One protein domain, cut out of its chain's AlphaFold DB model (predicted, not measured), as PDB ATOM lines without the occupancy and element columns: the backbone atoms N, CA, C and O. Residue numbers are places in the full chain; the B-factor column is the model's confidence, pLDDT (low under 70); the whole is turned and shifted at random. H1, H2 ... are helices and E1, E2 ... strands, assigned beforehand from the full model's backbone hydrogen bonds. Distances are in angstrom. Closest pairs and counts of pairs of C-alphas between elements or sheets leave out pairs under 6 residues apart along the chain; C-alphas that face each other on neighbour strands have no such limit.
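Overview. This is residues 8 to 49 and 186 to 210 of the 497 residues of an uncharacterized protein of Haloferax sulfurifontis (UniProt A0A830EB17). Two short strands, E1 and E2, run side by side as a parallel ladder, with small helices H2 and H3 on the E1 side and H1 and H4 toward opposite ends of the long axis; no two helices touch. The printed part has 67 residues, in order H1, H2, H3, E1, E2, H4; the class is mixed. It is compact, radius of gyration of the C-alphas 12.2 A, yet elongated, spanning 36 by 22 by 19 A.

Along the chain. H1, residues 8 to 15, starts at C-alpha 8 (-28.530, -12.857, 33.579) and measures 10.4 A. H2 is residues 25 to 29, H3 31 to 34. E1, 38 to 42, measures 12.8 A; E2, 192 to 196, 13.2 A. H4, 202 to 209, measures 10.6 A and ends at C-alpha 209 (-49.497, -24.072, 35.103).

Arrangement. H1 and H3 are near each other. H2 and H3 are close but not clearly touching; their closest C-alphas, Ala 28 and Val 34, are 6.0 A apart. E1 and E2 are parallel at 13 degrees, with N 39 and O 192 within hydrogen-bond range at 2.9 A. H4 and E1 are apart. Each O i to N i+4 pair is within range in H1 and H4; H2 has 0 of 1, but 2 of 2 O i to N i+3 pairs; H3 is too short.

Size, cuts and confidence. Residues 50 to 185 are not printed; C-alphas 49 and 186 are 11.2 A apart. Of the links printed whole, none is long. No printed residue is under 70 in pLDDT.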
ATOM      1  N   TYR A   8     -27.099 -12.614  33.435       77.88
ATOM      2  CA  TYR A   8     -28.530 -12.857  33.579       77.88
ATOM      3  C   TYR A   8     -28.962 -12.970  35.050       77.88
ATOM      4  O   TYR A   8     -30.004 -12.435  35.416       77.88
ATOM      5  N   VAL A   9     -28.177 -13.643  35.897       77.31
ATOM      6  CA  VAL A   9     -28.461 -13.778  37.335       77.31
ATOM      7  C   VAL A   9     -28.381 -12.416  38.017       77.31
ATOM      8  O   VAL A   9     -29.333 -12.055  38.698       77.31
ATOM      9  N   GLU A  10     -27.337 -11.625  37.745       81.06
ATOM     10  CA  GLU A  10     -27.212 -10.263  38.289       81.06
ATOM     11  C   GLU A  10     -28.407  -9.380  37.898       81.06
ATOM     12  O   GLU A  10     -28.992  -8.697  38.737       81.06
ATOM     13  N   GLN A  11     -28.809  -9.407  36.621       81.19
ATOM     14  CA  GLN A  11     -29.962  -8.634  36.149       81.19
ATOM     15  C   GLN A  11     -31.275  -9.116  36.767       81.19
ATOM     16  O   GLN A  11     -32.129  -8.296  37.097       81.19
ATOM     17  N   ARG A  12     -31.444 -10.432  36.932       82.06
ATOM     18  CA  ARG A  12     -32.625 -11.018  37.570       82.06
ATOM     19  C   ARG A  12     -32.717 -10.608  39.036       82.06
ATOM     20  O   ARG A  12     -33.796 -10.226  39.471       82.06
ATOM     21  N   GLU A  13     -31.612 -10.674  39.775       82.00
ATOM     22  CA  GLU A  13     -31.541 -10.257  41.180       82.00
ATOM     23  C   GLU A  13     -31.820  -8.760  41.328       82.00
ATOM     24  O   GLU A  13     -32.677  -8.373  42.114       82.00
ATOM     25  N   ALA A  14     -31.208  -7.918  40.491       82.81
ATOM     26  CA  ALA A  14     -31.484  -6.480  40.478       82.81
ATOM     27  C   ALA A  14     -32.950  -6.143  40.142       82.81
ATOM     28  O   ALA A  14     -33.446  -5.081  40.519       82.81
ATOM     29  N   ALA A  15     -33.643  -7.028  39.423       82.62
ATOM     30  CA  ALA A  15     -35.041  -6.858  39.058       82.62
ATOM     31  C   ALA A  15     -36.020  -7.364  40.138       82.62
ATOM     32  O   ALA A  15     -37.203  -7.042  40.060       82.62
ATOM     33  N   GLN A  16     -35.574  -8.106  41.162       81.81
ATOM     34  CA  GLN A  16     -36.463  -8.672  42.193       81.81
ATOM     35  C   GLN A  16     -37.309  -7.614  42.911       81.81
ATOM     36  O   GLN A  16     -38.465  -7.886  43.231       81.81
ATOM     37  N   ASP A  17     -36.778  -6.404  43.087       83.75
ATOM     38  CA  ASP A  17     -37.467  -5.288  43.744       83.75
ATOM     39  C   ASP A  17     -38.336  -4.447  42.789       83.75
ATOM     40  O   ASP A  17     -38.966  -3.475  43.207       83.75
ATOM     41  N   ALA A  18     -38.383  -4.776  41.494       88.19
ATOM     42  CA  ALA A  18     -39.152  -4.001  40.526       88.19
ATOM     43  C   ALA A  18     -40.667  -4.168  40.737       88.19
ATOM     44  O   ALA A  18     -41.165  -5.288  40.891       88.19
ATOM     45  N   ASP A  19     -41.421  -3.068  40.636       89.88
ATOM     46  CA  ASP A  19     -42.890  -3.090  40.718       89.88
ATOM     47  C   ASP A  19     -43.516  -3.954  39.609       89.88
ATOM     48  O   ASP A  19     -44.490  -4.673  39.831       89.88
ATOM     49  N   VAL A  20     -42.935  -3.904  38.406       92.75
ATOM     50  CA  VAL A  20     -43.398  -4.637  37.223       92.75
ATOM     51  C   VAL A  20     -42.235  -5.390  36.598       92.75
ATOM     52  O   VAL A  20     -41.190  -4.810  36.305       92.75
ATOM     53  N   LEU A  21     -42.457  -6.678  36.346       91.38
ATOM     54  CA  LEU A  21     -41.528  -7.568  35.665       91.38
ATOM     55  C   LEU A  21     -42.160  -8.083  34.380       91.38
ATOM     56  O   LEU A  21     -43.295  -8.553  34.382       91.38
ATOM     57  N   ILE A  22     -41.409  -8.006  33.284       91.06
ATOM     58  CA  ILE A  22     -41.808  -8.538  31.982       91.06
ATOM     59  C   ILE A  22     -40.745  -9.545  31.569       91.06
ATOM     60  O   ILE A  22     -39.553  -9.244  31.592       91.06
ATOM     61  N   GLY A  23     -41.167 -10.746  31.188       88.88
ATOM     62  CA  GLY A  23     -40.233 -11.770  30.752       88.88
ATOM     63  C   GLY A  23     -40.911 -13.031  30.250       88.88
ATOM     64  O   GLY A  23     -42.109 -13.053  29.980       88.88
ATOM     65  N   HIS A  24     -40.110 -14.078  30.095       90.69
ATOM     66  CA  HIS A  24     -40.568 -15.363  29.586       90.69
ATOM     67  C   HIS A  24     -41.325 -16.149  30.678       90.69
ATOM     68  O   HIS A  24     -40.948 -16.041  31.849       90.69
ATOM     69  N   PRO A  25     -42.321 -16.996  30.341       92.75
ATOM     70  CA  PRO A  25     -43.052 -17.800  31.328       92.75
ATOM     71  C   PRO A  25     -42.162 -18.631  32.267       92.75
ATOM     72  O   PRO A  25     -42.511 -18.851  33.424       92.75
ATOM     73  N   THR A  26     -40.975 -19.048  31.817       91.69
ATOM     74  CA  THR A  26     -39.997 -19.782  32.646       91.69
ATOM     75  C   THR A  26     -39.527 -19.011  33.879       91.69
ATOM     76  O   THR A  26     -39.075 -19.637  34.832       91.69
ATOM     77  N   HIS A  27     -39.661 -17.680  33.922       90.19
ATOM     78  CA  HIS A  27     -39.372 -16.905  35.131       90.19
ATOM     79  C   HIS A  27     -40.275 -17.290  36.310       90.19
ATOM     80  O   HIS A  27     -39.847 -17.160  37.454       90.19
ATOM     81  N   ALA A  28     -41.467 -17.839  36.048       92.62
ATOM     82  CA  ALA A  28     -42.359 -18.345  37.088       92.62
ATOM     83  C   ALA A  28     -41.790 -19.566  37.841       92.62
ATOM     84  O   ALA A  28     -42.291 -19.911  38.899       92.62
ATOM     85  N   LEU A  29     -40.722 -20.208  37.345       89.44
ATOM     86  CA  LEU A  29     -40.011 -21.261  38.087       89.44
ATOM     87  C   LEU A  29     -39.221 -20.715  39.293       89.44
ATOM     88  O   LEU A  29     -38.705 -21.493  40.091       89.44
ATOM     89  N   SER A  30     -39.075 -19.391  39.410       88.06
ATOM     90  CA  SER A  30     -38.340 -18.729  40.489       88.06
ATOM     91  C   SER A  30     -39.300 -18.182  41.539       88.06
ATOM     92  O   SER A  30     -39.974 -17.186  41.278       88.06
ATOM     93  N   GLN A  31     -39.294 -18.757  42.745       87.25
ATOM     94  CA  GLN A  31     -40.156 -18.300  43.845       87.25
ATOM     95  C   GLN A  31     -39.957 -16.817  44.180       87.25
ATOM     96  O   GLN A  31     -40.934 -16.091  44.335       87.25
ATOM     97  N   ASP A  32     -38.717 -16.325  44.142       87.38
ATOM     98  CA  ASP A  32     -38.412 -14.904  44.374       87.38
ATOM     99  C   ASP A  32     -39.108 -13.950  43.381       87.38
ATOM    100  O   ASP A  32     -39.323 -12.778  43.680       87.38
ATOM    101  N   LEU A  33     -39.455 -14.435  42.181       89.19
ATOM    102  CA  LEU A  33     -40.145 -13.653  41.148       89.19
ATOM    103  C   LEU A  33     -41.662 -13.878  41.144       89.19
ATOM    104  O   LEU A  33     -42.366 -13.218  40.381       89.19
ATOM    105  N   VAL A  34     -42.161 -14.808  41.958       91.94
ATOM    106  CA  VAL A  34     -43.576 -15.194  42.039       91.94
ATOM    107  C   VAL A  34     -44.210 -14.683  43.327       91.94
ATOM    108  O   VAL A  34     -45.309 -14.120  43.290       91.94
ATOM    109  N   ALA A  35     -43.513 -14.843  44.452       92.81
ATOM    110  CA  ALA A  35     -44.036 -14.573  45.779       92.81
ATOM    111  C   ALA A  35     -44.595 -13.145  45.899       92.81
ATOM    112  O   ALA A  35     -43.923 -12.153  45.612       92.81
ATOM    113  N   GLY A  36     -45.860 -13.037  46.314       94.31
ATOM    114  CA  GLY A  36     -46.541 -11.763  46.540       94.31
ATOM    115  C   GLY A  36     -46.905 -10.970  45.277       94.31
ATOM    116  O   GLY A  36     -47.393  -9.846  45.398       94.31
ATOM    117  N   ARG A  37     -46.698 -11.513  44.069       94.62
ATOM    118  CA  ARG A  37     -46.978 -10.811  42.803       94.62
ATOM    119  C   ARG A  37     -48.289 -11.263  42.167       94.62
ATOM    120  O   ARG A  37     -48.762 -12.378  42.374       94.62
ATOM    121  N   VAL A  38     -48.875 -10.378  41.365       96.88
ATOM    122  CA  VAL A  38     -49.934 -10.742  40.417       96.88
ATOM    123  C   VAL A  38     -49.259 -11.184  39.127       96.88
ATOM    124  O   VAL A  38     -48.575 -10.390  38.483       96.88
ATOM    125  N   LEU A  39     -49.445 -12.445  38.757       96.12
ATOM    126  CA  LEU A  39     -48.883 -13.015  37.542       96.12
ATOM    127  C   LEU A  39     -49.879 -12.888  36.396       96.12
ATOM    128  O   LEU A  39     -51.033 -13.302  36.522       96.12
ATOM    129  N   ILE A  40     -49.422 -12.332  35.276       96.19
ATOM    130  CA  ILE A  40     -50.210 -12.199  34.051       96.19
ATOM    131  C   ILE A  40     -49.488 -12.962  32.942       96.19
ATOM    132  O   ILE A  40     -48.376 -12.602  32.562       96.19
ATOM    133  N   PHE A  41     -50.129 -14.008  32.430       95.00
ATOM    134  CA  PHE A  41     -49.669 -14.769  31.275       95.00
ATOM    135  C   PHE A  41     -50.431 -14.293  30.036       95.00
ATOM    136  O   PHE A  41     -51.636 -14.522  29.923       95.00
ATOM    137  N   ASP A  42     -49.728 -13.607  29.135       91.56
ATOM    138  CA  ASP A  42     -50.248 -13.216  27.823       91.56
ATOM    139  C   ASP A  42     -50.061 -14.392  26.850       91.56
ATOM    140  O   ASP A  42     -48.948 -14.660  26.397       91.56
ATOM    141  N   GLU A  43     -51.148 -15.126  26.593       88.25
ATOM    142  CA  GLU A  43     -51.227 -16.464  25.988       88.25
ATOM    143  C   GLU A  43     -50.785 -17.645  26.874       88.25
ATOM    144  O   GLU A  43     -50.056 -17.524  27.860       88.25
ATOM    145  N   SER A  44     -51.210 -18.850  26.465       87.31
ATOM    146  CA  SER A  44     -50.764 -20.109  27.066       87.31
ATOM    147  C   SER A  44     -49.225 -20.205  27.061       87.31
ATOM    148  O   SER A  44     -48.626 -19.979  25.998       87.31
ATOM    149  N   PRO A  45     -48.582 -20.666  28.163       90.06
ATOM    150  CA  PRO A  45     -47.122 -20.815  28.290       90.06
ATOM    151  C   PRO A  45     -46.438 -21.742  27.270       90.06
ATOM    152  O   PRO A  45     -45.232 -21.959  27.351       90.06
ATOM    153  N   GLY A  46     -47.178 -22.324  26.319       87.38
ATOM    154  CA  GLY A  46     -46.615 -23.240  25.330       87.38
ATOM    155  C   GLY A  46     -46.003 -24.453  26.022       87.38
ATOM    156  O   GLY A  46     -46.658 -25.053  26.872       87.38
ATOM    157  N   ASP A  47     -44.758 -24.755  25.674       88.44
ATOM    158  CA  ASP A  47     -43.992 -25.875  26.223       88.44
ATOM    159  C   ASP A  47     -42.917 -25.393  27.215       88.44
ATOM    160  O   ASP A  47     -41.973 -26.116  27.509       88.44
ATOM    161  N   ALA A  48     -43.048 -24.170  27.755       91.94
ATOM    162  CA  ALA A  48     -42.050 -23.530  28.624       91.94
ATOM    163  C   ALA A  48     -41.630 -24.372  29.843       91.94
ATOM    164  O   ALA A  48     -40.533 -24.196  30.366       91.94
ATOM    165  N   TYR A  49     -42.504 -25.269  30.291       93.12
ATOM    166  CA  TYR A  49     -42.306 -26.126  31.460       93.12
ATOM    167  C   TYR A  49     -42.146 -27.602  31.094       93.12
ATOM    168  O   TYR A  49     -42.245 -28.471  31.963       93.12
ATOM    169  N   ASP A 186     -44.343 -23.661  40.753       91.00
ATOM    170  CA  ASP A 186     -45.128 -23.533  41.978       91.00
ATOM    171  C   ASP A 186     -45.610 -22.080  42.096       91.00
ATOM    172  O   ASP A 186     -44.815 -21.147  42.201       91.00
ATOM    173  N   LEU A 187     -46.925 -21.894  42.004       93.50
ATOM    174  CA  LEU A 187     -47.580 -20.586  42.014       93.50
ATOM    175  C   LEU A 187     -48.330 -20.314  43.324       93.50
ATOM    176  O   LEU A 187     -49.119 -19.370  43.386       93.50
ATOM    177  N   SER A 188     -48.114 -21.134  44.357       92.12
ATOM    178  CA  SER A 188     -48.854 -21.067  45.624       92.12
ATOM    179  C   SER A 188     -48.674 -19.740  46.371       92.12
ATOM    180  O   SER A 188     -49.622 -19.260  46.992       92.12
ATOM    181  N   ASP A 189     -47.505 -19.109  46.239       93.75
ATOM    182  CA  ASP A 189     -47.188 -17.818  46.862       93.75
ATOM    183  C   ASP A 189     -47.571 -16.596  45.997       93.75
ATOM    184  O   ASP A 189     -47.365 -15.447  46.406       93.75
ATOM    185  N   ALA A 190     -48.145 -16.797  44.803       95.81
ATOM    186  CA  ALA A 190     -48.644 -15.698  43.977       95.81
ATOM    187  C   ALA A 190     -49.880 -15.043  44.622       95.81
ATOM    188  O   ALA A 190     -50.777 -15.709  45.131       95.81
ATOM    189  N   SER A 191     -49.992 -13.714  44.539       96.19
ATOM    190  CA  SER A 191     -51.192 -13.002  45.017       96.19
ATOM    191  C   SER A 191     -52.408 -13.208  44.116       96.19
ATOM    192  O   SER A 191     -53.543 -13.167  44.586       96.19
ATOM    193  N   ALA A 192     -52.180 -13.387  42.814       95.62
ATOM    194  CA  ALA A 192     -53.194 -13.773  41.838       95.62
ATOM    195  C   ALA A 192     -52.523 -14.296  40.563       95.62
ATOM    196  O   ALA A 192     -51.402 -13.903  40.239       95.62
ATOM    197  N   ILE A 193     -53.244 -15.130  39.814       95.81
ATOM    198  CA  ILE A 193     -52.802 -15.687  38.533       95.81
ATOM    199  C   ILE A 193     -53.873 -15.362  37.493       95.81
ATOM    200  O   ILE A 193     -55.044 -15.695  37.675       95.81
ATOM    201  N   VAL A 194     -53.484 -14.693  36.411       95.50
ATOM    202  CA  VAL A 194     -54.377 -14.282  35.324       95.50
ATOM    203  C   VAL A 194     -53.808 -14.774  33.999       95.50
ATOM    204  O   VAL A 194     -52.696 -14.414  33.625       95.50
ATOM    205  N   GLY A 195     -54.578 -15.588  33.278       94.50
ATOM    206  CA  GLY A 195     -54.283 -15.975  31.898       94.50
ATOM    207  C   GLY A 195     -55.130 -15.167  30.920       94.50
ATOM    208  O   GLY A 195     -56.350 -15.098  31.078       94.50
ATOM    209  N   LEU A 196     -54.495 -14.559  29.921       93.56
ATOM    210  CA  LEU A 196     -55.158 -13.885  28.807       93.56
ATOM    211  C   LEU A 196     -55.020 -14.768  27.565       93.56
ATOM    212  O   LEU A 196     -53.913 -15.116  27.172       93.56
ATOM    213  N   ASP A 197     -56.136 -15.156  26.953       89.69
ATOM    214  CA  ASP A 197     -56.129 -16.013  25.767       89.69
ATOM    215  C   ASP A 197     -57.329 -15.688  24.872       89.69
ATOM    216  O   ASP A 197     -58.447 -15.499  25.359       89.69
ATOM    217  N   GLY A 198     -57.101 -15.621  23.560       86.62
ATOM    218  CA  GLY A 198     -58.168 -15.464  22.567       86.62
ATOM    219  C   GLY A 198     -58.889 -16.778  22.248       86.62
ATOM    220  O   GLY A 198     -60.010 -16.759  21.741       86.62
ATOM    221  N   THR A 199     -58.256 -17.909  22.562       88.12
ATOM    222  CA  THR A 199     -58.744 -19.273  22.328       88.12
ATOM    223  C   THR A 199     -58.445 -20.154  23.555       88.12
ATOM    224  O   THR A 199     -57.621 -21.068  23.473       88.12
ATOM    225  N   PRO A 200     -59.027 -19.850  24.735       90.25
ATOM    226  CA  PRO A 200     -58.684 -20.542  25.971       90.25
ATOM    227  C   PRO A 200     -59.204 -21.983  25.990       90.25
ATOM    228  O   PRO A 200     -60.404 -22.223  25.885       90.25
ATOM    229  N   GLN A 201     -58.302 -22.927  26.260       91.25
ATOM    230  CA  GLN A 201     -58.635 -24.310  26.610       91.25
ATOM    231  C   GLN A 201     -58.263 -24.563  28.071       91.25
ATOM    232  O   GLN A 201     -57.089 -24.743  28.392       91.25
ATOM    233  N   VAL A 202     -59.254 -24.554  28.971       91.38
ATOM    234  CA  VAL A 202     -59.022 -24.597  30.431       91.38
ATOM    235  C   VAL A 202     -58.195 -25.814  30.845       91.38
ATOM    236  O   VAL A 202     -57.273 -25.670  31.640       91.38
ATOM    237  N   ALA A 203     -58.471 -26.991  30.272       89.56
ATOM    238  CA  ALA A 203     -57.704 -28.208  30.549       89.56
ATOM    239  C   ALA A 203     -56.218 -28.056  30.172       89.56
ATOM    240  O   ALA A 203     -55.339 -28.430  30.938       89.56
ATOM    241  N   VAL A 204     -55.926 -27.421  29.031       90.38
ATOM    242  CA  VAL A 204     -54.546 -27.167  28.584       90.38
ATOM    243  C   VAL A 204     -53.839 -26.164  29.502       90.38
ATOM    244  O   VAL A 204     -52.652 -26.312  29.789       90.38
ATOM    245  N   TRP A 205     -54.552 -25.136  29.968       92.94
ATOM    246  CA  TRP A 205     -54.007 -24.123  30.875       92.94
ATOM    247  C   TRP A 205     -53.694 -24.676  32.266       92.94
ATOM    248  O   TRP A 205     -52.582 -24.462  32.755       92.94
ATOM    249  N   LYS A 206     -54.639 -25.411  32.867       90.56
ATOM    250  CA  LYS A 206     -54.469 -26.068  34.172       90.56
ATOM    251  C   LYS A 206     -53.211 -26.924  34.201       90.56
ATOM    252  O   LYS A 206     -52.333 -26.696  35.027       90.56
ATOM    253  N   GLY A 207     -53.073 -27.798  33.212       86.38
ATOM    254  CA  GLY A 207     -51.914 -28.658  33.050       86.38
ATOM    255  C   GLY A 207     -50.581 -27.943  32.973       86.38
ATOM    256  O   GLY A 207     -49.620 -28.289  33.661       86.38
ATOM    257  N   LYS A 208     -50.507 -26.921  32.116       90.00
ATOM    258  CA  LYS A 208     -49.267 -26.171  31.901       90.00
ATOM    259  C   LYS A 208     -48.839 -25.386  33.133       90.00
ATOM    260  O   LYS A 208     -47.643 -25.280  33.370       90.00
ATOM    261  N   LEU A 209     -49.786 -24.846  33.895       92.25
ATOM    262  CA  LEU A 209     -49.497 -24.072  35.103       92.25
ATOM    263  C   LEU A 209     -49.493 -24.911  36.388       92.25
ATOM    264  O   LEU A 209     -49.156 -24.372  37.433       92.25
ATOM    265  N   GLY A 210     -49.836 -26.203  36.321       89.12
ATOM    266  CA  GLY A 210     -49.903 -27.074  37.498       89.12
ATOM    267  C   GLY A 210     -51.019 -26.679  38.464       89.12
ATOM    268  O   GLY A 210     -50.837 -26.759  39.673       89.12
TER     269      GLY A 210